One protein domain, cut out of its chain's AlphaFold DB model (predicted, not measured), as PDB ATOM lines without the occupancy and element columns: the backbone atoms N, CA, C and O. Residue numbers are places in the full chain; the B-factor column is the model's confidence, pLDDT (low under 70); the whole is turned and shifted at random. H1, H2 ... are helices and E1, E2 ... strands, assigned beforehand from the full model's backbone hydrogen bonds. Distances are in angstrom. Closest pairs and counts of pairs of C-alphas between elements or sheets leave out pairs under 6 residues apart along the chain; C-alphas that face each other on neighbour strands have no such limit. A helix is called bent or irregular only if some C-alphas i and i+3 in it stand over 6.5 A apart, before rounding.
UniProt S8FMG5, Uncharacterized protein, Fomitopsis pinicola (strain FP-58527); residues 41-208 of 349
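Overview. This is residues 41 to 208 of the 349 residues of an uncharacterized protein of Fomitopsis pinicola (strain FP-58527) (UniProt S8FMG5). A twisted five-strand sheet stands between a row of helices, H1, H3, H4, H5 and H6, on one side and H7 over part of its other face. H8 sits beside edge strand E7, H2 lies beyond H1 at the far end, and E5 and E6 form a small second sheet near the ends of E3 and E4. The 168 printed residues run E1 H1 H2 E2 H3 E3 H4 E4 E5 H5 H6 E6 E7 H7 H8; the main sheet, E1 E2 E3 E4 E7, is mixed, and the class is mixed helices and strands. The whole is compact, with a radius of gyration of the C-alphas of 15.5 A and spans of 50 by 34 by 31 A.

Along the chain. The main sheet holds E1, residues 41 to 44, from C-alpha 41 at (37.769, -7.669, -39.335), E2, 71 to 75, 12.9 A, E3, 100 to 104, 13.0 A, E4, 129 to 133, 13.1 A, and E7, 176 to 178. E5 is 135 to 137 and E6 171 to 173. The helices are H1, 47 to 58, 16.3 A, H2, 60 to 63, H3, 83 to 89, H4, 115 to 121, H5, 141 to 149, 12.0 A, H6, 151 to 158, H7, 182 to 190, 14.1 A, and H8, 199 to 207, 12.1 A, ending at C-alpha 207 (7.422, -5.464, -53.528). H3 is irregular, with C-alphas 84 and 87 7.4 A apart; H7 is only just irregular, with C-alphas 182 and 185 6.51 A apart.

Arrangement. E1 and E2 are parallel (N 42 to O 71, 2.8 A), as are E2 and E3 (N 72 to O 100, 2.8 A) and E3 and E4 (N 101 to O 129, 2.9 A); E7 is antiparallel to E4 (N 130 to O 178, 2.7 A). E1, H1 H2, E2; E2, H3, E3; and E3, H4, E4 are strand-helix-strand units, parallel neighbour strands joined through helices, with right-handed crossovers. H1, H3 and H6 only graze the sheet; H2, H4 and H5 are not on it. H3 touches H1 at a shallow tilt of 23 degrees, the same way, closest at the C-alphas of Gly 54 and Ile 89, 5.1 A. H4 touches H3 at a steep 65 degrees, closest at Pro 87 and Lys 120, 5.4 A between C-alphas, and H5 at a steep 45 degrees, closest at Phe 118 and Leu 146, 5.8 A. H1 and H2, through residues 56 to 57 of H1 alone, and H5 and H6 only just touch, only at the corner, with 3 pairs within 8 A each. H7 is over E3 and E4, slantwise at 33 degrees to E3 on the local plane, at a height over the sheet of 9.8 A. H8 is on the opposite face, over none of the strands, by a local plane fitted to just 6 C-alphas; its closest C-alpha to E7 is that of Leu 199, 5.4 A from Ile 178. E5 and E6 are antiparallel, with N 173 and O 135 at 3.2 A. Every O i to N i+4 pair is within hydrogen-bond range in H1, H4, H5, H6 and H8; H3 has 1 of 3, with 3 of 4 O i to N i+3 pairs, H7 has 3 of 5, and H2 is too short for such a pair.

Size, cuts and confidence. The C-alphas farthest apart, of Arg 61 and Arg 208, are 51.1 A apart. The printed part has no cut, and the one long link is H6 to E6, residues 159 to 170. Residues 176 to 177 of E7 also pair with 197 to 198, parallel. The mean pLDDT of the printed part is 81.7; 39 residues are under 70, among them 159 to 187.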
ATOM      1  N   THR A  41      38.266  -7.517 -37.967       93.00
ATOM      2  CA  THR A  41      37.769  -7.669 -39.335       93.00
ATOM      3  C   THR A  41      38.707  -8.506 -40.199       93.00
ATOM      4  O   THR A  41      39.873  -8.175 -40.387       93.00
ATOM      5  N   LEU A  42      38.175  -9.562 -40.813       93.56
ATOM      6  CA  LEU A  42      38.858 -10.344 -41.840       93.56
ATOM      7  C   LEU A  42      38.277 -10.019 -43.209       93.56
ATOM      8  O   LEU A  42      37.108 -10.301 -43.456       93.56
ATOM      9  N   THR A  43      39.096  -9.464 -44.105       94.19
ATOM     10  CA  THR A  43      38.675  -9.152 -45.479       94.19
ATOM     11  C   THR A  43      39.250 -10.157 -46.477       94.19
ATOM     12  O   THR A  43      40.452 -10.417 -46.487       94.19
ATOM     13  N   ILE A  44      38.392 -10.693 -47.346       95.62
ATOM     14  CA  ILE A  44      38.733 -11.653 -48.404       95.62
ATOM     15  C   ILE A  44      38.293 -11.065 -49.742       95.62
ATOM     16  O   ILE A  44      37.108 -10.790 -49.925       95.62
ATOM     17  N   ARG A  45      39.236 -10.861 -50.669       95.69
ATOM     18  CA  ARG A  45      38.974 -10.200 -51.963       95.69
ATOM     19  C   ARG A  45      39.157 -11.112 -53.169       95.69
ATOM     20  O   ARG A  45      38.802 -10.737 -54.278       95.69
ATOM     21  N   SER A  46      39.742 -12.290 -52.970       95.56
ATOM     22  CA  SER A  46      40.012 -13.232 -54.050       95.56
ATOM     23  C   SER A  46      39.883 -14.688 -53.603       95.56
ATOM     24  O   SER A  46      40.020 -15.030 -52.423       95.56
ATOM     25  N   ALA A  47      39.722 -15.583 -54.580       95.31
ATOM     26  CA  ALA A  47      39.780 -17.027 -54.358       95.31
ATOM     27  C   ALA A  47      41.134 -17.490 -53.785       95.31
ATOM     28  O   ALA A  47      41.209 -18.512 -53.097       95.31
ATOM     29  N   LYS A  48      42.220 -16.764 -54.084       94.31
ATOM     30  CA  LYS A  48      43.560 -17.048 -53.556       94.31
ATOM     31  C   LYS A  48      43.623 -16.733 -52.063       94.31
ATOM     32  O   LYS A  48      44.029 -17.602 -51.293       94.31
ATOM     33  N   ASP A  49      43.145 -15.556 -51.662       93.88
ATOM     34  CA  ASP A  49      43.097 -15.150 -50.252       93.88
ATOM     35  C   ASP A  49      42.258 -16.133 -49.445       93.88
ATOM     36  O   ASP A  49      42.680 -16.603 -48.394       93.88
ATOM     37  N   MET A  50      41.089 -16.509 -49.972       95.31
ATOM     38  CA  MET A  50      40.195 -17.454 -49.313       95.31
ATOM     39  C   MET A  50      40.873 -18.806 -49.058       95.31
ATOM     40  O   MET A  50      40.791 -19.319 -47.946       95.31
ATOM     41  N   ARG A  51      41.580 -19.366 -50.053       95.19
ATOM     42  CA  ARG A  51      42.342 -20.619 -49.894       95.19
ATOM     43  C   ARG A  51      43.459 -20.479 -48.868       95.19
ATOM     44  O   ARG A  51      43.592 -21.327 -47.989       95.19
ATOM     45  N   MET A  52      44.221 -19.392 -48.939       93.62
ATOM     46  CA  MET A  52      45.277 -19.094 -47.975       93.62
ATOM     47  C   MET A  52      44.719 -19.011 -46.545       93.62
ATOM     48  O   MET A  52      45.239 -19.683 -45.654       93.62
ATOM     49  N   TYR A  53      43.630 -18.270 -46.313       94.50
ATOM     50  CA  TYR A  53      42.988 -18.208 -44.998       94.50
ATOM     51  C   TYR A  53      42.404 -19.551 -44.566       94.50
ATOM     52  O   TYR A  53      42.527 -19.907 -43.396       94.50
ATOM     53  N   GLY A  54      41.834 -20.330 -45.487       94.81
ATOM     54  CA  GLY A  54      41.390 -21.697 -45.212       94.81
ATOM     55  C   GLY A  54      42.521 -22.565 -44.660       94.81
ATOM     56  O   GLY A  54      42.367 -23.191 -43.609       94.81
ATOM     57  N   HIS A  55      43.697 -22.529 -45.293       94.06
ATOM     58  CA  HIS A  55      44.886 -23.234 -44.805       94.06
ATOM     59  C   HIS A  55      45.371 -22.708 -43.449       94.06
ATOM     60  O   HIS A  55      45.683 -23.501 -42.554       94.06
ATOM     61  N   LEU A  56      45.393 -21.385 -43.258       91.94
ATOM     62  CA  LEU A  56      45.765 -20.785 -41.976       91.94
ATOM     63  C   LEU A  56      44.791 -21.199 -40.862       91.94
ATOM     64  O   LEU A  56      45.222 -21.556 -39.770       91.94
ATOM     65  N   LEU A  57      43.487 -21.229 -41.113       93.25
ATOM     66  CA  LEU A  57      42.475 -21.586 -40.115       93.25
ATOM     67  C   LEU A  57      42.403 -23.096 -39.834       93.25
ATOM     68  O   LEU A  57      42.080 -23.511 -38.711       93.25
ATOM     69  N   ALA A  58      42.748 -23.924 -40.823       93.31
ATOM     70  CA  ALA A  58      42.894 -25.366 -40.649       93.31
ATOM     71  C   ALA A  58      43.999 -25.702 -39.632       93.31
ATOM     72  O   ALA A  58      43.838 -26.613 -38.815       93.31
ATOM     73  N   SER A  59      45.081 -24.920 -39.601       92.88
ATOM     74  CA  SER A  59      46.127 -25.052 -38.586       92.88
ATOM     75  C   SER A  59      45.647 -24.558 -37.215       92.88
ATOM     76  O   SER A  59      45.331 -23.384 -37.010       92.88
ATOM     77  N   LYS A  60      45.664 -25.457 -36.217       91.81
ATOM     78  CA  LYS A  60      45.307 -25.147 -34.815       91.81
ATOM     79  C   LYS A  60      46.123 -23.985 -34.231       91.81
ATOM     80  O   LYS A  60      45.647 -23.303 -33.327       91.81
ATOM     81  N   ARG A  61      47.349 -23.773 -34.721       87.56
ATOM     82  CA  ARG A  61      48.285 -22.775 -34.184       87.56
ATOM     83  C   ARG A  61      47.918 -21.358 -34.626       87.56
ATOM     84  O   ARG A  61      47.803 -20.474 -33.784       87.56
ATOM     85  N   SER A  62      47.678 -21.160 -35.920       89.12
ATOM     86  CA  SER A  62      47.245 -19.877 -36.493       89.12
ATOM     87  C   SER A  62      45.825 -19.520 -36.113       89.12
ATOM     88  O   SER A  62      45.519 -18.342 -35.994       89.12
ATOM     89  N   ARG A  63      44.958 -20.512 -35.879       90.75
ATOM     90  CA  ARG A  63      43.557 -20.267 -35.520       90.75
ATOM     91  C   ARG A  63      43.395 -19.305 -34.339       90.75
ATOM     92  O   ARG A  63      42.487 -18.487 -34.349       90.75
ATOM     93  N   LYS A  64      44.308 -19.337 -33.360       90.75
ATOM     94  CA  LYS A  64      44.291 -18.413 -32.210       90.75
ATOM     95  C   LYS A  64      44.468 -16.942 -32.600       90.75
ATOM     96  O   LYS A  64      43.982 -16.079 -31.882       90.75
ATOM     97  N   LEU A  65      45.152 -16.656 -33.711       88.81
ATOM     98  CA  LEU A  65      45.320 -15.291 -34.224       88.81
ATOM     99  C   LEU A  65      44.000 -14.727 -34.759       88.81
ATOM    100  O   LEU A  65      43.782 -13.528 -34.706       88.81
ATOM    101  N   PHE A  66      43.118 -15.612 -35.216       91.44
ATOM    102  CA  PHE A  66      41.853 -15.297 -35.868       91.44
ATOM    103  C   PHE A  66      40.637 -15.469 -34.945       91.44
ATOM    104  O   PHE A  66      39.505 -15.247 -35.364       91.44
ATOM    105  N   ALA A  67      40.855 -15.863 -33.686       91.81
ATOM    106  CA  ALA A  67      39.782 -16.166 -32.741       91.81
ATOM    107  C   ALA A  67      38.891 -14.954 -32.430       91.81
ATOM    108  O   ALA A  67      37.707 -15.140 -32.195       91.81
ATOM    109  N   LYS A  68      39.460 -13.741 -32.489       92.62
ATOM    110  CA  LYS A  68      38.790 -12.467 -32.180       92.62
ATOM    111  C   LYS A  68      38.157 -11.777 -33.389       92.62
ATOM    112  O   LYS A  68      37.732 -10.626 -33.292       92.62
ATOM    113  N   ILE A  69      38.134 -12.436 -34.550       94.19
ATOM    114  CA  ILE A  69      37.455 -11.869 -35.714       94.19
ATOM    115  C   ILE A  69      35.959 -11.863 -35.425       94.19
ATOM    116  O   ILE A  69      35.348 -12.917 -35.274       94.19
ATOM    117  N   ARG A  70      35.384 -10.663 -35.412       94.12
ATOM    118  CA  ARG A  70      33.948 -10.425 -35.267       94.12
ATOM    119  C   ARG A  70      33.268 -10.126 -36.596       94.12
ATOM    120  O   ARG A  70      32.085 -10.413 -36.741       94.12
ATOM    121  N   ILE A  71      34.004  -9.581 -37.561       94.19
ATOM    122  CA  ILE A  71      33.484  -9.178 -38.867       94.19
ATOM    123  C   ILE A  71      34.218  -9.958 -39.958       94.19
ATOM    124  O   ILE A  71      35.429  -9.833 -40.123       94.19
ATOM    125  N   LEU A  72      33.491 -10.753 -40.736       95.69
ATOM    126  CA  LEU A  72      34.013 -11.438 -41.916       95.69
ATOM    127  C   LEU A  72      33.490 -10.745 -43.172       95.69
ATOM    128  O   LEU A  72      32.313 -10.857 -43.502       95.69
ATOM    129  N   ARG A  73      34.364 -10.042 -43.888       95.50
ATOM    130  CA  ARG A  73      34.038  -9.300 -45.106       95.50
ATOM    131  C   ARG A  73      34.543 -10.039 -46.340       95.50
ATOM    132  O   ARG A  73      35.740 -10.266 -46.483       95.50
ATOM    133  N   ILE A  74      33.646 -10.386 -47.253       96.25
ATOM    134  CA  ILE A  74      33.965 -11.052 -48.517       96.25
ATOM    135  C   ILE A  74      33.528 -10.159 -49.668       96.25
ATOM    136  O   ILE A  74      32.355  -9.815 -49.788       96.25
ATOM    137  N   ILE A  75      34.487  -9.805 -50.517       96.12
ATOM    138  CA  ILE A  75      34.281  -9.002 -51.717       96.12
ATOM    139  C   ILE A  75      34.488  -9.935 -52.904       96.12
ATOM    140  O   ILE A  75      35.610 -10.379 -53.143       96.12
ATOM    141  N   ASP A  76      33.406 -10.269 -53.600       96.50
ATOM    142  CA  ASP A  76      33.446 -11.181 -54.741       96.50
ATOM    143  C   ASP A  76      33.879 -10.425 -56.005       96.50
ATOM    144  O   ASP A  76      33.515  -9.263 -56.213       96.50
ATOM    145  N   ASP A  77      34.679 -11.080 -56.845       94.75
ATOM    146  CA  ASP A  77      35.078 -10.539 -58.144       94.75
ATOM    147  C   ASP A  77      34.038 -10.969 -59.193       94.75
ATOM    148  O   ASP A  77      33.869 -12.172 -59.412       94.75
ATOM    149  N   PRO A  78      33.343 -10.036 -59.873       91.06
ATOM    150  CA  PRO A  78      32.337 -10.393 -60.871       91.06
ATOM    151  C   PRO A  78      32.920 -11.157 -62.068       91.06
ATOM    152  O   PRO A  78      32.185 -11.886 -62.733       91.06
ATOM    153  N   THR A  79      34.217 -11.004 -62.351       94.75
ATOM    154  CA  THR A  79      34.896 -11.712 -63.446       94.75
ATOM    155  C   THR A  79      35.289 -13.138 -63.063       94.75
ATOM    156  O   THR A  79      35.375 -14.010 -63.926       94.75
ATOM    157  N   SER A  80      35.482 -13.396 -61.768       95.19
ATOM    158  CA  SER A  80      35.910 -14.686 -61.228       95.19
ATOM    159  C   SER A  80      35.234 -14.953 -59.872       95.19
ATOM    160  O   SER A  80      35.909 -14.939 -58.833       95.19
ATOM    161  N   PRO A  81      33.913 -15.221 -59.857       95.00
ATOM    162  CA  PRO A  81      33.155 -15.362 -58.621       95.00
ATOM    163  C   PRO A  81      33.622 -16.583 -57.832       95.00
ATOM    164  O   PRO A  81      33.712 -17.691 -58.361       95.00
ATOM    165  N   PHE A  82      33.875 -16.406 -56.540       95.88
ATOM    166  CA  PHE A  82      34.425 -17.440 -55.665       95.88
ATOM    167  C   PHE A  82      33.609 -17.657 -54.395       95.88
ATOM    168  O   PHE A  82      33.757 -18.700 -53.751       95.88
ATOM    169  N   VAL A  83      32.723 -16.723 -54.038       95.25
ATOM    170  CA  VAL A  83      31.996 -16.755 -52.761       95.25
ATOM    171  C   VAL A  83      31.213 -18.050 -52.537       95.25
ATOM    172  O   VAL A  83      31.113 -18.525 -51.411       95.25
ATOM    173  N   HIS A  84      30.722 -18.694 -53.598       91.88
ATOM    174  CA  HIS A  84      29.985 -19.958 -53.517       91.88
ATOM    175  C   HIS A  84      30.802 -21.116 -52.905       91.88
ATOM    176  O   HIS A  84      30.216 -22.068 -52.390       91.88
ATOM    177  N   THR A  85      32.137 -21.026 -52.910       93.31
ATOM    178  CA  THR A  85      33.047 -22.024 -52.315       93.31
ATOM    179  C   THR A  85      33.395 -21.748 -50.849       93.31
ATOM    180  O   THR A  85      33.943 -22.621 -50.176       93.31
ATOM    181  N   LEU A  86      33.036 -20.574 -50.319       93.50
ATOM    182  CA  LEU A  86      33.377 -20.141 -48.961       93.50
ATOM    183  C   LEU A  86      33.051 -21.174 -47.869       93.50
ATOM    184  O   LEU A  86      33.953 -21.511 -47.106       93.50
ATOM    185  N   PRO A  87      31.839 -21.754 -47.813       89.50
ATOM    186  CA  PRO A  87      31.487 -22.838 -46.896       89.50
ATOM    187  C   PRO A  87      32.433 -24.033 -46.819       89.50
ATOM    188  O   PRO A  87      32.451 -24.736 -45.809       89.50
ATOM    189  N   LEU A  88      33.119 -24.333 -47.923       90.44
ATOM    190  CA  LEU A  88      33.999 -25.492 -48.041       90.44
ATOM    191  C   LEU A  88      35.395 -25.159 -47.515       90.44
ATOM    192  O   LEU A  88      36.039 -26.004 -46.901       90.44
ATOM    193  N   ILE A  89      35.844 -23.923 -47.741       95.00
ATOM    194  CA  ILE A  89      37.207 -23.479 -47.434       95.00
ATOM    195  C   ILE A  89      37.295 -22.857 -46.034       95.00
ATOM    196  O   ILE A  89      38.320 -22.978 -45.364       95.00
ATOM    197  N   LEU A  90      36.217 -22.222 -45.567       94.25
ATOM    198  CA  LEU A  90      36.143 -21.515 -44.289       94.25
ATOM    199  C   LEU A  90      35.024 -22.091 -43.411       94.25
ATOM    200  O   LEU A  90      33.917 -21.548 -43.372       94.25
ATOM    201  N   PRO A  91      35.294 -23.189 -42.684       92.12
ATOM    202  CA  PRO A  91      34.350 -23.735 -41.718       92.12
ATOM    203  C   PRO A  91      34.071 -22.726 -40.598       92.12
ATOM    204  O   PRO A  91      35.011 -22.246 -39.958       92.12
ATOM    205  N   GLY A  92      32.794 -22.468 -40.298       91.88
ATOM    206  CA  GLY A  92      32.399 -21.501 -39.261       91.88
ATOM    207  C   GLY A  92      32.993 -21.796 -37.878       91.88
ATOM    208  O   GLY A  92      33.366 -20.884 -37.149       91.88
ATOM    209  N   GLN A  93      33.228 -23.075 -37.563       94.06
ATOM    210  CA  GLN A  93      33.885 -23.524 -36.327       94.06
ATOM    211  C   GLN A  93      35.313 -22.976 -36.118       94.06
ATOM    212  O   GLN A  93      35.853 -23.064 -35.017       94.06
ATOM    213  N   HIS A  94      35.976 -22.473 -37.166       94.75
ATOM    214  CA  HIS A  94      37.317 -21.891 -37.047       94.75
ATOM    215  C   HIS A  94      37.302 -20.400 -36.705       94.75
ATOM    216  O   HIS A  94      38.353 -19.854 -36.378       94.75
ATOM    217  N   LEU A  95      36.132 -19.765 -36.765       95.44
ATOM    218  CA  LEU A  95      35.923 -18.342 -36.541       95.44
ATOM    219  C   LEU A  95      34.754 -18.162 -35.553       95.44
ATOM    220  O   LEU A  95      33.663 -17.750 -35.950       95.44
ATOM    221  N   PRO A  96      34.950 -18.544 -34.276       94.94
ATOM    222  CA  PRO A  96      33.857 -18.681 -33.316       94.94
ATOM    223  C   PRO A  96      33.176 -17.354 -32.965       94.94
ATOM    224  O   PRO A  96      31.989 -17.365 -32.668       94.94
ATOM    225  N   GLU A  97      33.897 -16.231 -33.021       95.25
ATOM    226  CA  GLU A  97      33.392 -14.909 -32.621       95.25
ATOM    227  C   GLU A  97      32.798 -14.089 -33.780       95.25
ATOM    228  O   GLU A  97      32.419 -12.935 -33.573       95.25
ATOM    229  N   VAL A  98      32.698 -14.651 -34.995       95.62
ATOM    230  CA  VAL A  98      32.133 -13.926 -36.145       95.62
ATOM    231  C   VAL A  98      30.653 -13.657 -35.905       95.62
ATOM    232  O   VAL A  98      29.821 -14.561 -35.987       95.62
ATOM    233  N   ALA A  99      30.355 -12.386 -35.648       94.12
ATOM    234  CA  ALA A  99      29.022 -11.851 -35.423       94.12
ATOM    235  C   ALA A  99      28.415 -11.267 -36.700       94.12
ATOM    236  O   ALA A  99      27.212 -11.387 -36.926       94.12
ATOM    237  N   THR A 100      29.256 -10.707 -37.573       93.19
ATOM    238  CA  THR A 100      28.813 -10.031 -38.793       93.19
ATOM    239  C   THR A 100      29.498 -10.618 -40.015       93.19
ATOM    240  O   THR A 100      30.726 -10.631 -40.098       93.19
ATOM    241  N   VAL A 101      28.720 -11.057 -41.006       94.62
ATOM    242  CA  VAL A 101      29.240 -11.412 -42.334       94.62
ATOM    243  C   VAL A 101      28.828 -10.340 -43.335       94.62
ATOM    244  O   VAL A 101      27.644 -10.107 -43.562       94.62
ATOM    245  N   VAL A 102      29.807  -9.700 -43.960       94.44
ATOM    246  CA  VAL A 102      29.603  -8.691 -44.999       94.44
ATOM    247  C   VAL A 102      29.921  -9.318 -46.350       94.44
ATOM    248  O   VAL A 102      31.020  -9.817 -46.566       94.44
ATOM    249  N   LEU A 103      28.957  -9.302 -47.257       94.81
ATOM    250  CA  LEU A 103      29.044  -9.857 -48.598       94.81
ATOM    251  C   LEU A 103      28.920  -8.720 -49.614       94.81
ATOM    252  O   LEU A 103      27.925  -7.997 -49.604       94.81
ATOM    253  N   GLU A 104      29.914  -8.552 -50.487       95.25
ATOM    254  CA  GLU A 104      29.962  -7.443 -51.445       95.25
ATOM    255  C   GLU A 104      30.128  -7.907 -52.888       95.25
ATOM    256  O   GLU A 104      30.859  -8.857 -53.161       95.25
ATOM    257  N   ASN A 105      29.492  -7.175 -53.809       94.62
ATOM    258  CA  ASN A 105      29.599  -7.354 -55.263       94.62
ATOM    259  C   ASN A 105      29.218  -8.762 -55.752       94.62
ATOM    260  O   ASN A 105      29.668  -9.208 -56.806       94.62
ATOM    261  N   ILE A 106      28.371  -9.473 -55.006       93.12
ATOM    262  CA  ILE A 106      27.990 -10.833 -55.369       93.12
ATOM    263  C   ILE A 106      26.876 -10.823 -56.405       93.12
ATOM    264  O   ILE A 106      25.824 -10.215 -56.206       93.12
ATOM    265  N   ASN A 107      27.046 -11.609 -57.466       92.06
ATOM    266  CA  ASN A 107      26.000 -11.846 -58.449       92.06
ATOM    267  C   ASN A 107      25.513 -13.308 -58.444       92.06
ATOM    268  O   ASN A 107      26.003 -14.158 -59.193       92.06
ATOM    269  N   TRP A 108      24.472 -13.595 -57.652       89.19
ATOM    270  CA  TRP A 108      23.842 -14.924 -57.591       89.19
ATOM    271  C   TRP A 108      22.996 -15.264 -58.822       89.19
ATOM    272  O   TRP A 108      22.463 -16.374 -58.919       89.19
ATOM    273  N   THR A 109      22.842 -14.343 -59.780       87.12
ATOM    274  CA  THR A 109      22.230 -14.692 -61.070       87.12
ATOM    275  C   THR A 109      23.171 -15.547 -61.914       87.12
ATOM    276  O   THR A 109      22.687 -16.463 -62.583       87.12
ATOM    277  N   ILE A 110      24.483 -15.308 -61.790       89.19
ATOM    278  CA  ILE A 110      25.561 -16.030 -62.473       89.19
ATOM    279  C   ILE A 110      25.968 -17.262 -61.659       89.19
ATOM    280  O   ILE A 110      25.959 -18.373 -62.180       89.19
ATOM    281  N   SER A 111      26.268 -17.083 -60.368       87.81
ATOM    282  CA  SER A 111      26.692 -18.168 -59.474       87.81
ATOM    283  C   SER A 111      25.667 -18.389 -58.361       87.81
ATOM    284  O   SER A 111      25.721 -17.803 -57.282       87.81
ATOM    285  N   SER A 112      24.667 -19.233 -58.630       86.38
ATOM    286  CA  SER A 112      23.646 -19.542 -57.625       86.38
ATOM    287  C   SER A 112      24.260 -20.369 -56.488       86.38
ATOM    288  O   SER A 112      24.704 -21.492 -56.744       86.38
ATOM    289  N   PRO A 113      24.248 -19.891 -55.230       88.81
ATOM    290  CA  PRO A 113      24.751 -20.675 -54.112       88.81
ATOM    291  C   PRO A 113      23.869 -21.911 -53.909       88.81
ATOM    292  O   PRO A 113      22.637 -21.845 -53.978       88.81
ATOM    293  N   HIS A 114      24.500 -23.053 -53.644       89.25
ATOM    294  CA  HIS A 114      23.784 -24.277 -53.296       89.25
ATOM    295  C   HIS A 114      23.109 -24.141 -51.919       89.25
ATOM    296  O   HIS A 114      23.561 -23.370 -51.078       89.25
ATOM    297  N   ILE A 115      22.058 -24.913 -51.619       86.00
ATOM    298  CA  ILE A 115      21.364 -24.830 -50.313       86.00
ATOM    299  C   ILE A 115      22.299 -25.094 -49.121       86.00
ATOM    300  O   ILE A 115      22.133 -24.529 -48.039       86.00
ATOM    301  N   THR A 116      23.330 -25.915 -49.331       89.00
ATOM    302  CA  THR A 116      24.353 -26.188 -48.318       89.00
ATOM    303  C   THR A 116      25.180 -24.961 -47.970       89.00
ATOM    304  O   THR A 116      25.703 -24.923 -46.864       89.00
ATOM    305  N   PHE A 117      25.266 -23.958 -48.850       91.50
ATOM    306  CA  PHE A 117      25.962 -22.706 -48.569       91.50
ATOM    307  C   PHE A 117      25.364 -22.016 -47.347       91.50
ATOM    308  O   PHE A 117      26.058 -21.759 -46.367       91.50
ATOM    309  N   PHE A 118      24.046 -21.828 -47.356       88.81
ATOM    310  CA  PHE A 118      23.319 -21.184 -46.266       88.81
ATOM    311  C   PHE A 118      23.369 -22.009 -44.971       88.81
ATOM    312  O   PHE A 118      23.613 -21.471 -43.896       88.81
ATOM    313  N   ARG A 119      23.257 -23.341 -45.078       91.19
ATOM    314  CA  ARG A 119      23.421 -24.261 -43.936       91.19
ATOM    315  C   ARG A 119      24.834 -24.241 -43.342       91.19
ATOM    316  O   ARG A 119      25.033 -24.592 -42.189       91.19
ATOM    317  N   LYS A 120      25.848 -23.910 -44.134       92.50
ATOM    318  CA  LYS A 120      27.227 -23.804 -43.650       92.50
ATOM    319  C   LYS A 120      27.504 -22.431 -43.049       92.50
ATOM    320  O   LYS A 120      28.212 -22.363 -42.054       92.50
ATOM    321  N   LEU A 121      26.880 -21.368 -43.562       91.00
ATOM    322  CA  LEU A 121      26.869 -20.066 -42.887       91.00
ATOM    323  C   LEU A 121      26.225 -20.148 -41.495       91.00
ATOM    324  O   LEU A 121      26.678 -19.492 -40.568       91.00
ATOM    325  N   SER A 122      25.235 -21.017 -41.286       91.19
ATOM    326  CA  SER A 122      24.670 -21.217 -39.945       91.19
ATOM    327  C   SER A 122      25.619 -21.908 -38.954       91.19
ATOM    328  O   SER A 122      25.248 -22.097 -37.801       91.19
ATOM    329  N   GLN A 123      26.818 -22.325 -39.381       93.31
ATOM    330  CA  GLN A 123      27.843 -22.886 -38.491       93.31
ATOM    331  C   GLN A 123      28.663 -21.809 -37.772       93.31
ATOM    332  O   GLN A 123      29.426 -22.146 -36.868       93.31
ATOM    333  N   PHE A 124      28.546 -20.539 -38.167       93.50
ATOM    334  CA  PHE A 124      29.096 -19.434 -37.390       93.50
ATOM    335  C   PHE A 124      28.239 -19.264 -36.133       93.50
ATOM    336  O   PHE A 124      27.090 -18.834 -36.213       93.50
ATOM    337  N   ALA A 125      28.791 -19.670 -34.987       92.38
ATOM    338  CA  ALA A 125      28.045 -19.772 -33.736       92.38
ATOM    339  C   ALA A 125      27.443 -18.428 -33.310       92.38
ATOM    340  O   ALA A 125      26.288 -18.388 -32.898       92.38
ATOM    341  N   GLU A 126      28.204 -17.345 -33.471       93.44
ATOM    342  CA  GLU A 126      27.835 -16.005 -33.016       93.44
ATOM    343  C   GLU A 126      27.212 -15.120 -34.100       93.44
ATOM    344  O   GLU A 126      26.961 -13.949 -33.845       93.44
ATOM    345  N   LEU A 127      26.898 -15.659 -35.282       92.81
ATOM    346  CA  LEU A 127      26.404 -14.866 -36.408       92.81
ATOM    347  C   LEU A 127      25.030 -14.239 -36.113       92.81
ATOM    348  O   LEU A 127      23.999 -14.916 -36.140       92.81
ATOM    349  N   THR A 128      25.030 -12.931 -35.866       90.69
ATOM    350  CA  THR A 128      23.860 -12.088 -35.576       90.69
ATOM    351  C   THR A 128      23.485 -11.186 -36.739       90.69
ATOM    352  O   THR A 128      22.338 -10.745 -36.804       90.69
ATOM    353  N   SER A 129      24.424 -10.908 -37.646       89.69
ATOM    354  CA  SER A 129      24.241  -9.938 -38.718       89.69
ATOM    355  C   SER A 129      24.825 -10.410 -40.052       89.69
ATOM    356  O   SER A 129      25.931 -10.943 -40.135       89.69
ATOM    357  N   ILE A 130      24.081 -10.195 -41.134       91.44
ATOM    358  CA  ILE A 130      24.545 -10.320 -42.512       91.44
ATOM    359  C   ILE A 130      24.285  -9.011 -43.245       91.44
ATOM    360  O   ILE A 130      23.157  -8.526 -43.309       91.44
ATOM    361  N   CYS A 131      25.330  -8.473 -43.863       90.69
ATOM    362  CA  CYS A 131      25.260  -7.279 -44.693       90.69
ATOM    363  C   CYS A 131      25.477  -7.659 -46.156       90.69
ATOM    364  O   CYS A 131      26.463  -8.313 -46.484       90.69
ATOM    365  N   LEU A 132      24.570  -7.243 -47.036       90.88
ATOM    366  CA  LEU A 132      24.662  -7.458 -48.478       90.88
ATOM    367  C   LEU A 132      24.860  -6.106 -49.175       90.88
ATOM    368  O   LEU A 132      23.948  -5.274 -49.196       90.88
ATOM    369  N   HIS A 133      26.037  -5.887 -49.764       91.00
ATOM    370  CA  HIS A 133      26.370  -4.665 -50.503       91.00
ATOM    371  C   HIS A 133      26.496  -4.950 -51.988       91.00
ATOM    372  O   HIS A 133      27.261  -5.825 -52.390       91.00
ATOM    373  N   ARG A 134      25.775  -4.186 -52.817       89.88
ATOM    374  CA  ARG A 134      25.832  -4.308 -54.285       89.88
ATOM    375  C   ARG A 134      25.643  -5.760 -54.745       89.88
ATOM    376  O   ARG A 134      26.343  -6.240 -55.633       89.88
ATOM    377  N   CYS A 135      24.749  -6.483 -54.070       89.75
ATOM    378  CA  CYS A 135      24.506  -7.892 -54.340       89.75
ATOM    379  C   CYS A 135      23.238  -8.059 -55.181       89.75
ATOM    380  O   CYS A 135      22.186  -7.492 -54.875       89.75
ATOM    381  N   ILE A 136      23.326  -8.897 -56.209       88.75
ATOM    382  CA  ILE A 136      22.206  -9.244 -57.082       88.75
ATOM    383  C   ILE A 136      21.749 -10.651 -56.710       88.75
ATOM    384  O   ILE A 136      22.431 -11.636 -57.008       88.75
ATOM    385  N   LEU A 137      20.595 -10.761 -56.047       85.00
ATOM    386  CA  LEU A 137      20.052 -12.050 -55.621       85.00
ATOM    387  C   LEU A 137      18.946 -12.510 -56.583       85.00
ATOM    388  O   LEU A 137      18.092 -11.736 -57.019       85.00
ATOM    389  N   ARG A 138      18.934 -13.813 -56.885       79.44
ATOM    390  CA  ARG A 138      17.777 -14.494 -57.496       79.44
ATOM    391  C   ARG A 138      16.553 -14.418 -56.555       79.44
ATOM    392  O   ARG A 138      16.747 -14.135 -55.373       79.44
ATOM    393  N   PRO A 139      15.313 -14.624 -57.057       69.69
ATOM    394  CA  PRO A 139      14.055 -14.246 -56.397       69.69
ATOM    395  C   PRO A 139      13.958 -14.520 -54.904       69.69
ATOM    396  O   PRO A 139      14.569 -15.475 -54.421       69.69
ATOM    397  N   VAL A 140      13.111 -13.725 -54.222       74.31
ATOM    398  CA  VAL A 140      12.821 -13.657 -52.765       74.31
ATOM    399  C   VAL A 140      13.059 -14.957 -51.984       74.31
ATOM    400  O   VAL A 140      13.560 -14.927 -50.864       74.31
ATOM    401  N   SER A 141      12.782 -16.113 -52.585       79.25
ATOM    402  CA  SER A 141      13.210 -17.434 -52.112       79.25
ATOM    403  C   SER A 141      14.648 -17.524 -51.560       79.25
ATOM    404  O   SER A 141      14.833 -18.188 -50.546       79.25
ATOM    405  N   HIS A 142      15.661 -16.881 -52.158       80.62
ATOM    406  CA  HIS A 142      17.046 -16.945 -51.663       80.62
ATOM    407  C   HIS A 142      17.234 -16.131 -50.380       80.62
ATOM    408  O   HIS A 142      17.822 -16.634 -49.426       80.62
ATOM    409  N   ALA A 143      16.670 -14.922 -50.324       79.31
ATOM    410  CA  ALA A 143      16.660 -14.111 -49.110       79.31
ATOM    411  C   ALA A 143      15.906 -14.825 -47.975       79.31
ATOM    412  O   ALA A 143      16.394 -14.912 -46.852       79.31
ATOM    413  N   MET A 144      14.759 -15.439 -48.287       82.00
ATOM    414  CA  MET A 144      13.987 -16.222 -47.320       82.00
ATOM    415  C   MET A 144      14.717 -17.486 -46.861       82.00
ATOM    416  O   MET A 144      14.602 -17.863 -45.698       82.00
ATOM    417  N   ARG A 145      15.469 -18.154 -47.746       86.06
ATOM    418  CA  ARG A 145      16.323 -19.289 -47.366       86.06
ATOM    419  C   ARG A 145      17.406 -18.841 -46.395       86.06
ATOM    420  O   ARG A 145      17.531 -19.471 -45.356       86.06
ATOM    421  N   LEU A 146      18.107 -17.748 -46.702       85.06
ATOM    422  CA  LEU A 146      19.133 -17.175 -45.831       85.06
ATOM    423  C   LEU A 146      18.569 -16.868 -44.438       85.06
ATOM    424  O   LEU A 146      19.135 -17.321 -43.447       85.06
ATOM    425  N   LEU A 147      17.412 -16.200 -44.366       84.12
ATOM    426  CA  LEU A 147      16.727 -15.925 -43.100       84.12
ATOM    427  C   LEU A 147      16.389 -17.198 -42.316       84.12
ATOM    428  O   LEU A 147      16.702 -17.296 -41.137       84.12
ATOM    429  N   ARG A 148      15.775 -18.189 -42.972       86.75
ATOM    430  CA  ARG A 148      15.335 -19.435 -42.320       86.75
ATOM    431  C   ARG A 148      16.487 -20.313 -41.850       86.75
ATOM    432  O   ARG A 148      16.307 -21.126 -40.953       86.75
ATOM    433  N   THR A 149      17.651 -20.214 -42.486       88.88
ATOM    434  CA  THR A 149      18.821 -21.010 -42.100       88.88
ATOM    435  C   THR A 149      19.597 -20.421 -40.931       88.88
ATOM    436  O   THR A 149      20.429 -21.119 -40.366       88.88
ATOM    437  N   LEU A 150      19.357 -19.159 -40.573       87.88
ATOM    438  CA  LEU A 150      20.134 -18.438 -39.571       87.88
ATOM    439  C   LEU A 150      19.250 -18.160 -38.350       87.88
ATOM    440  O   LEU A 150      18.631 -17.102 -38.279       87.88
ATOM    441  N   PRO A 151      19.168 -19.090 -37.382       83.38
ATOM    442  CA  PRO A 151      18.176 -19.019 -36.307       83.38
ATOM    443  C   PRO A 151      18.336 -17.769 -35.432       83.38
ATOM    444  O   PRO A 151      17.348 -17.132 -35.086       83.38
ATOM    445  N   ARG A 152      19.577 -17.360 -35.133       82.75
ATOM    446  CA  ARG A 152      19.842 -16.138 -34.353       82.75
ATOM    447  C   ARG A 152      19.414 -14.870 -35.094       82.75
ATOM    448  O   ARG A 152      18.885 -13.944 -34.486       82.75
ATOM    449  N   LEU A 153      19.590 -14.861 -36.413       80.56
ATOM    450  CA  LEU A 153      19.136 -13.776 -37.274       80.56
ATOM    451  C   LEU A 153      17.607 -13.741 -37.364       80.56
ATOM    452  O   LEU A 153      17.005 -12.673 -37.339       80.56
ATOM    453  N   GLN A 154      16.976 -14.914 -37.432       81.56
ATOM    454  CA  GLN A 154      15.527 -15.046 -37.444       81.56
ATOM    455  C   GLN A 154      14.909 -14.466 -36.170       81.56
ATOM    456  O   GLN A 154      13.992 -13.662 -36.281       81.56
ATOM    457  N   SER A 155      15.446 -14.784 -34.986       79.56
ATOM    458  CA  SER A 155      14.954 -14.214 -33.722       79.56
ATOM    459  C   SER A 155      15.077 -12.686 -33.676       79.56
ATOM    460  O   SER A 155      14.165 -12.015 -33.198       79.56
ATOM    461  N   ALA A 156      16.163 -12.124 -34.222       73.12
ATOM    462  CA  ALA A 156      16.339 -10.673 -34.315       73.12
ATOM    463  C   ALA A 156      15.298 -10.015 -35.240       73.12
ATOM    464  O   ALA A 156      14.789  -8.939 -34.935       73.12
ATOM    465  N   VAL A 157      14.945 -10.674 -36.349       69.19
ATOM    466  CA  VAL A 157      13.939 -10.180 -37.306       69.19
ATOM    467  C   VAL A 157      12.507 -10.387 -36.798       69.19
ATOM    468  O   VAL A 157      11.651  -9.536 -37.021       69.19
ATOM    469  N   GLU A 158      12.219 -11.496 -36.117       75.62
ATOM    470  CA  GLU A 158      10.892 -11.779 -35.550       75.62
ATOM    471  C   GLU A 158      10.517 -10.785 -34.451       75.62
ATOM    472  O   GLU A 158       9.367 -10.353 -34.405       75.62
ATOM    473  N   GLY A 159      11.491 -10.318 -33.661       69.00
ATOM    474  CA  GLY A 159      11.287  -9.213 -32.718       69.00
ATOM    475  C   GLY A 159      10.857  -7.895 -33.380       69.00
ATOM    476  O   GLY A 159      10.316  -7.026 -32.703       69.00
ATOM    477  N   GLN A 160      11.053  -7.749 -34.696       60.56
ATOM    478  CA  GLN A 160      10.713  -6.543 -35.456       60.56
ATOM    479  C   GLN A 160       9.413  -6.661 -36.274       60.56
ATOM    480  O   GLN A 160       8.970  -5.664 -36.846       60.56
ATOM    481  N   ARG A 161       8.775  -7.842 -36.366       54.84
ATOM    482  CA  ARG A 161       7.712  -8.090 -37.359       54.84
ATOM    483  C   ARG A 161       6.282  -8.091 -36.806       54.84
ATOM    484  O   ARG A 161       5.878  -8.998 -36.088       54.84
ATOM    485  N   GLY A 162       5.470  -7.160 -37.320       51.41
ATOM    486  CA  GLY A 162       4.029  -7.345 -37.551       51.41
ATOM    487  C   GLY A 162       3.777  -8.070 -38.888       51.41
ATOM    488  O   GLY A 162       4.513  -7.882 -39.856       51.41
ATOM    489  N   ALA A 163       2.783  -8.959 -38.942       41.25
ATOM    490  CA  ALA A 163       2.595  -9.951 -40.008       41.25
ATOM    491  C   ALA A 163       2.145  -9.377 -41.376       41.25
ATOM    492  O   ALA A 163       1.048  -8.837 -41.490       41.25
ATOM    493  N   ALA A 164       2.932  -9.592 -42.443       45.84
ATOM    494  CA  ALA A 164       2.496  -9.420 -43.840       45.84
ATOM    495  C   ALA A 164       3.203 -10.400 -44.813       45.84
ATOM    496  O   ALA A 164       4.397 -10.695 -44.672       45.84
ATOM    497  N   CYS A 165       2.457 -10.917 -45.803       44.44
ATOM    498  CA  CYS A 165       2.915 -11.846 -46.855       44.44
ATOM    499  C   CYS A 165       3.656 -11.132 -48.009       44.44
ATOM    500  O   CYS A 165       3.334  -9.995 -48.334       44.44
ATOM    501  N   LEU A 166       4.621 -11.809 -48.658       48.06
ATOM    502  CA  LEU A 166       5.557 -11.215 -49.634       48.06
ATOM    503  C   LEU A 166       5.585 -11.968 -51.002       48.06
ATOM    504  O   LEU A 166       5.703 -13.196 -50.990       48.06
ATOM    505  N   PRO A 167       5.509 -11.267 -52.161       47.69
ATOM    506  CA  PRO A 167       5.648 -11.801 -53.536       47.69
ATOM    507  C   PRO A 167       7.028 -12.373 -53.944       47.69
ATOM    508  O   PRO A 167       7.974 -12.374 -53.162       47.69
ATOM    509  N   ARG A 168       7.130 -12.897 -55.185       45.19
ATOM    510  CA  ARG A 168       8.085 -13.953 -55.612       45.19
ATOM    511  C   ARG A 168       9.199 -13.562 -56.612       45.19
ATOM    512  O   ARG A 168       9.902 -14.469 -57.054       45.19
ATOM    513  N   ASP A 169       9.405 -12.288 -56.947       43.62
ATOM    514  CA  ASP A 169      10.321 -11.877 -58.037       43.62
ATOM    515  C   ASP A 169      11.775 -11.582 -57.594       43.62
ATOM    516  O   ASP A 169      12.100 -11.608 -56.406       43.62
ATOM    517  N   ALA A 170      12.689 -11.394 -58.561       43.91
ATOM    518  CA  ALA A 170      14.110 -11.074 -58.347       43.91
ATOM    519  C   ALA A 170      14.297  -9.688 -57.716       43.91
ATOM    520  O   ALA A 170      13.672  -8.720 -58.145       43.91
ATOM    521  N   VAL A 171      15.177  -9.596 -56.714       49.91
ATOM    522  CA  VAL A 171      15.375  -8.384 -55.914       49.91
ATOM    523  C   VAL A 171      16.852  -7.989 -55.917       49.91
ATOM    524  O   VAL A 171      17.709  -8.756 -55.477       49.91
ATOM    525  N   SER A 172      17.138  -6.781 -56.409       43.44
ATOM    526  CA  SER A 172      18.440  -6.137 -56.220       43.44
ATOM    527  C   SER A 172      18.485  -5.514 -54.833       43.44
ATOM    528  O   SER A 172      17.586  -4.756 -54.467       43.44
ATOM    529  N   PHE A 173      19.522  -5.831 -54.063       52.97
ATOM    530  CA  PHE A 173      19.689  -5.319 -52.712       52.97
ATOM    531  C   PHE A 173      20.864  -4.345 -52.680       52.97
ATOM    532  O   PHE A 173      22.030  -4.742 -52.616       52.97
ATOM    533  N   ASP A 174      20.542  -3.053 -52.695       54.97
ATOM    534  CA  ASP A 174      21.514  -2.007 -52.402       54.97
ATOM    535  C   ASP A 174      21.562  -1.782 -50.891       54.97
ATOM    536  O   ASP A 174      20.693  -1.124 -50.315       54.97
ATOM    537  N   CYS A 175      22.607  -2.335 -50.272       55.03
ATOM    538  CA  CYS A 175      23.024  -2.070 -48.894       55.03
ATOM    539  C   CYS A 175      21.985  -2.494 -47.854       55.03
ATOM    540  O   CYS A 175      21.462  -1.684 -47.080       55.03
ATOM    541  N   VAL A 176      21.700  -3.793 -47.840       63.09
ATOM    542  CA  VAL A 176      20.791  -4.382 -46.863       63.09
ATOM    543  C   VAL A 176      21.567  -4.916 -45.687       63.09
ATOM    544  O   VAL A 176      22.382  -5.826 -45.833       63.09
ATOM    545  N   LEU A 177      21.262  -4.358 -44.523       58.47
ATOM    546  CA  LEU A 177      21.709  -4.888 -43.252       58.47
ATOM    547  C   LEU A 177      20.581  -5.752 -42.686       58.47
ATOM    548  O   LEU A 177      19.442  -5.310 -42.519       58.47
ATOM    549  N   ILE A 178      20.897  -7.019 -42.455       62.44
ATOM    550  CA  ILE A 178      20.026  -7.991 -41.808       62.44
ATOM    551  C   ILE A 178      20.703  -8.286 -40.473       62.44
ATOM    552  O   ILE A 178      21.727  -8.950 -40.488       62.44
ATOM    553  N   GLY A 179      20.212  -7.790 -39.337       56.59
ATOM    554  CA  GLY A 179      20.892  -8.008 -38.052       56.59
ATOM    555  C   GLY A 179      20.408  -7.114 -36.914       56.59
ATOM    556  O   GLY A 179      19.464  -6.344 -37.088       56.59
ATOM    557  N   THR A 180      21.044  -7.242 -35.747       51.62
ATOM    558  CA  THR A 180      20.744  -6.465 -34.532       51.62
ATOM    559  C   THR A 180      21.270  -5.027 -34.625       51.62
ATOM    560  O   THR A 180      22.252  -4.745 -35.311       51.62
ATOM    561  N   GLU A 181      20.627  -4.098 -33.910       52.88
ATOM    562  CA  GLU A 181      20.945  -2.657 -33.958       52.88
ATOM    563  C   GLU A 181      22.362  -2.322 -33.458       52.88
ATOM    564  O   GLU A 181      22.975  -1.369 -33.931       52.88
ATOM    565  N   ILE A 182      22.921  -3.146 -32.565       54.97
ATOM    566  CA  ILE A 182      24.251  -2.950 -31.956       54.97
ATOM    567  C   ILE A 182      25.372  -2.995 -33.007       54.97
ATOM    568  O   ILE A 182      26.379  -2.295 -32.888       54.97
ATOM    569  N   ASP A 183      25.191  -3.770 -34.077       61.31
ATOM    570  CA  ASP A 183      26.192  -3.887 -35.139       61.31
ATOM    571  C   ASP A 183      26.066  -2.768 -36.192       61.31
ATOM    572  O   ASP A 183      26.948  -2.619 -37.042       61.31
ATOM    573  N   VAL A 184      25.014  -1.939 -36.129       63.41
ATOM    574  CA  VAL A 184      24.777  -0.852 -37.092       63.41
ATOM    575  C   VAL A 184      25.783   0.281 -36.915       63.41
ATOM    576  O   VAL A 184      26.309   0.762 -37.913       63.41
ATOM    577  N   GLU A 185      26.107   0.686 -35.684       68.50
ATOM    578  CA  GLU A 185      27.077   1.767 -35.433       68.50
ATOM    579  C   GLU A 185      28.487   1.384 -35.899       68.50
ATOM    580  O   GLU A 185      29.151   2.140 -36.615       68.50
ATOM    581  N   SER A 186      28.915   0.163 -35.560       67.50
ATOM    582  CA  SER A 186      30.206  -0.384 -35.997       67.50
ATOM    583  C   SER A 186      30.280  -0.460 -37.524       67.50
ATOM    584  O   SER A 186      31.299  -0.114 -38.124       67.50
ATOM    585  N   HIS A 187      29.181  -0.858 -38.170       65.94
ATOM    586  CA  HIS A 187      29.101  -0.942 -39.623       65.94
ATOM    587  C   HIS A 187      29.060   0.442 -40.300       65.94
ATOM    588  O   HIS A 187      29.721   0.649 -41.321       65.94
ATOM    589  N   GLN A 188      28.329   1.412 -39.742       73.12
ATOM    590  CA  GLN A 188      28.260   2.785 -40.261       73.12
ATOM    591  C   GLN A 188      29.635   3.456 -40.277       73.12
ATOM    592  O   GLN A 188      29.957   4.153 -41.238       73.12
ATOM    593  N   HIS A 189      30.476   3.194 -39.271       73.38
ATOM    594  CA  HIS A 189      31.843   3.713 -39.247       73.38
ATOM    595  C   HIS A 189      32.692   3.199 -40.423       73.38
ATOM    596  O   HIS A 189      33.505   3.941 -40.972       73.38
ATOM    597  N   MET A 190      32.473   1.955 -40.861       64.75
ATOM    598  CA  MET A 190      33.181   1.379 -42.012       64.75
ATOM    599  C   MET A 190      32.659   1.888 -43.363       64.75
ATOM    600  O   MET A 190      33.382   1.844 -44.360       64.75
ATOM    601  N   HIS A 191      31.414   2.374 -43.412       70.19
ATOM    602  CA  HIS A 191      30.751   2.826 -44.634       70.19
ATOM    603  C   HIS A 191      29.998   4.157 -44.432       70.19
ATOM    604  O   HIS A 191      28.778   4.200 -44.614       70.19
ATOM    605  N   PRO A 192      30.695   5.275 -44.136       74.00
ATOM    606  CA  PRO A 192      30.064   6.528 -43.697       74.00
ATOM    607  C   PRO A 192      29.164   7.232 -44.735       74.00
ATOM    608  O   PRO A 192      28.556   8.252 -44.432       74.00
ATOM    609  N   GLY A 193      29.035   6.707 -45.956       71.94
ATOM    610  CA  GLY A 193      28.143   7.237 -46.998       71.94
ATOM    611  C   GLY A 193      26.978   6.319 -47.377       71.94
ATOM    612  O   GLY A 193      26.195   6.659 -48.264       71.94
ATOM    613  N   VAL A 194      26.869   5.140 -46.764       73.31
ATOM    614  CA  VAL A 194      25.899   4.125 -47.179       73.31
ATOM    615  C   VAL A 194      24.658   4.189 -46.292       73.31
ATOM    616  O   VAL A 194      24.706   3.883 -45.106       73.31
ATOM    617  N   LYS A 195      23.509   4.551 -46.875       75.81
ATOM    618  CA  LYS A 195      22.217   4.460 -46.179       75.81
ATOM    619  C   LYS A 195      21.794   2.995 -46.091       75.81
ATOM    620  O   LYS A 195      21.344   2.425 -47.084       75.81
ATOM    621  N   HIS A 196      21.935   2.399 -44.912       68.81
ATOM    622  CA  HIS A 196      21.479   1.037 -44.656       68.81
ATOM    623  C   HIS A 196      19.952   0.982 -44.618       68.81
ATOM    624  O   HIS A 196      19.309   1.780 -43.937       68.81
ATOM    625  N   LYS A 197      19.377   0.029 -45.353       72.75
ATOM    626  CA  LYS A 197      17.962  -0.333 -45.239       72.75
ATOM    627  C   LYS A 197      17.862  -1.631 -44.453       72.75
ATOM    628  O   LYS A 197      18.695  -2.522 -44.637       72.75
ATOM    629  N   THR A 198      16.833  -1.759 -43.621       72.50
ATOM    630  CA  THR A 198      16.526  -3.064 -43.024       72.50
ATOM    631  C   THR A 198      16.112  -4.035 -44.124       72.50
ATOM    632  O   THR A 198      15.597  -3.625 -45.171       72.50
ATOM    633  N   LEU A 199      16.296  -5.339 -43.905       67.19
ATOM    634  CA  LEU A 199      15.824  -6.343 -44.860       67.19
ATOM    635  C   LEU A 199      14.343  -6.178 -45.178       67.19
ATOM    636  O   LEU A 199      13.952  -6.285 -46.334       67.19
ATOM    637  N   GLN A 200      13.527  -5.901 -44.163       67.56
ATOM    638  CA  GLN A 200      12.101  -5.692 -44.357       67.56
ATOM    639  C   GLN A 200      11.835  -4.480 -45.249       67.56
ATOM    640  O   GLN A 200      11.102  -4.622 -46.219       67.56
ATOM    641  N   GLN A 201      12.478  -3.336 -44.999       74.00
ATOM    642  CA  GLN A 201      12.351  -2.153 -45.857       74.00
ATOM    643  C   GLN A 201      12.822  -2.427 -47.286       74.00
ATOM    644  O   GLN A 201      12.230  -1.923 -48.237       74.00
ATOM    645  N   ALA A 202      13.887  -3.209 -47.451       69.44
ATOM    646  CA  ALA A 202      14.403  -3.558 -48.762       69.44
ATOM    647  C   ALA A 202      13.463  -4.508 -49.508       69.44
ATOM    648  O   ALA A 202      13.173  -4.279 -50.677       69.44
ATOM    649  N   ILE A 203      12.926  -5.523 -48.826       67.38
ATOM    650  CA  ILE A 203      11.914  -6.397 -49.409       67.38
ATOM    651  C   ILE A 203      10.656  -5.581 -49.736       67.38
ATOM    652  O   ILE A 203      10.216  -5.604 -50.875       67.38
ATOM    653  N   GLU A 204      10.114  -4.798 -48.803       72.62
ATOM    654  CA  GLU A 204       8.954  -3.929 -49.043       72.62
ATOM    655  C   GLU A 204       9.178  -2.979 -50.223       72.62
ATOM    656  O   GLU A 204       8.301  -2.853 -51.075       72.62
ATOM    657  N   ALA A 205      10.351  -2.350 -50.329       73.44
ATOM    658  CA  ALA A 205      10.692  -1.483 -51.454       73.44
ATOM    659  C   ALA A 205      10.668  -2.227 -52.796       73.44
ATOM    660  O   ALA A 205      10.276  -1.645 -53.804       73.44
ATOM    661  N   CYS A 206      11.049  -3.503 -52.816       63.25
ATOM    662  CA  CYS A 206      11.046  -4.323 -54.025       63.25
ATOM    663  C   CYS A 206       9.683  -4.932 -54.348       63.25
ATOM    664  O   CYS A 206       9.440  -5.317 -55.488       63.25
ATOM    665  N   LEU A 207       8.793  -4.999 -53.361       66.25
ATOM    666  CA  LEU A 207       7.422  -5.464 -53.528       66.25
ATOM    667  C   LEU A 207       6.445  -4.346 -53.861       66.25
ATOM    668  O   LEU A 207       5.359  -4.632 -54.366       66.25
ATOM    669  N   ARG A 208       6.799  -3.084 -53.584       73.25
ATOM    670  CA  ARG A 208       6.002  -1.946 -54.037       73.25
ATOM    671  C   ARG A 208       5.920  -2.012 -55.564       73.25
ATOM    672  O   ARG A 208       6.969  -1.988 -56.215       73.25
TER     673      ARG A 208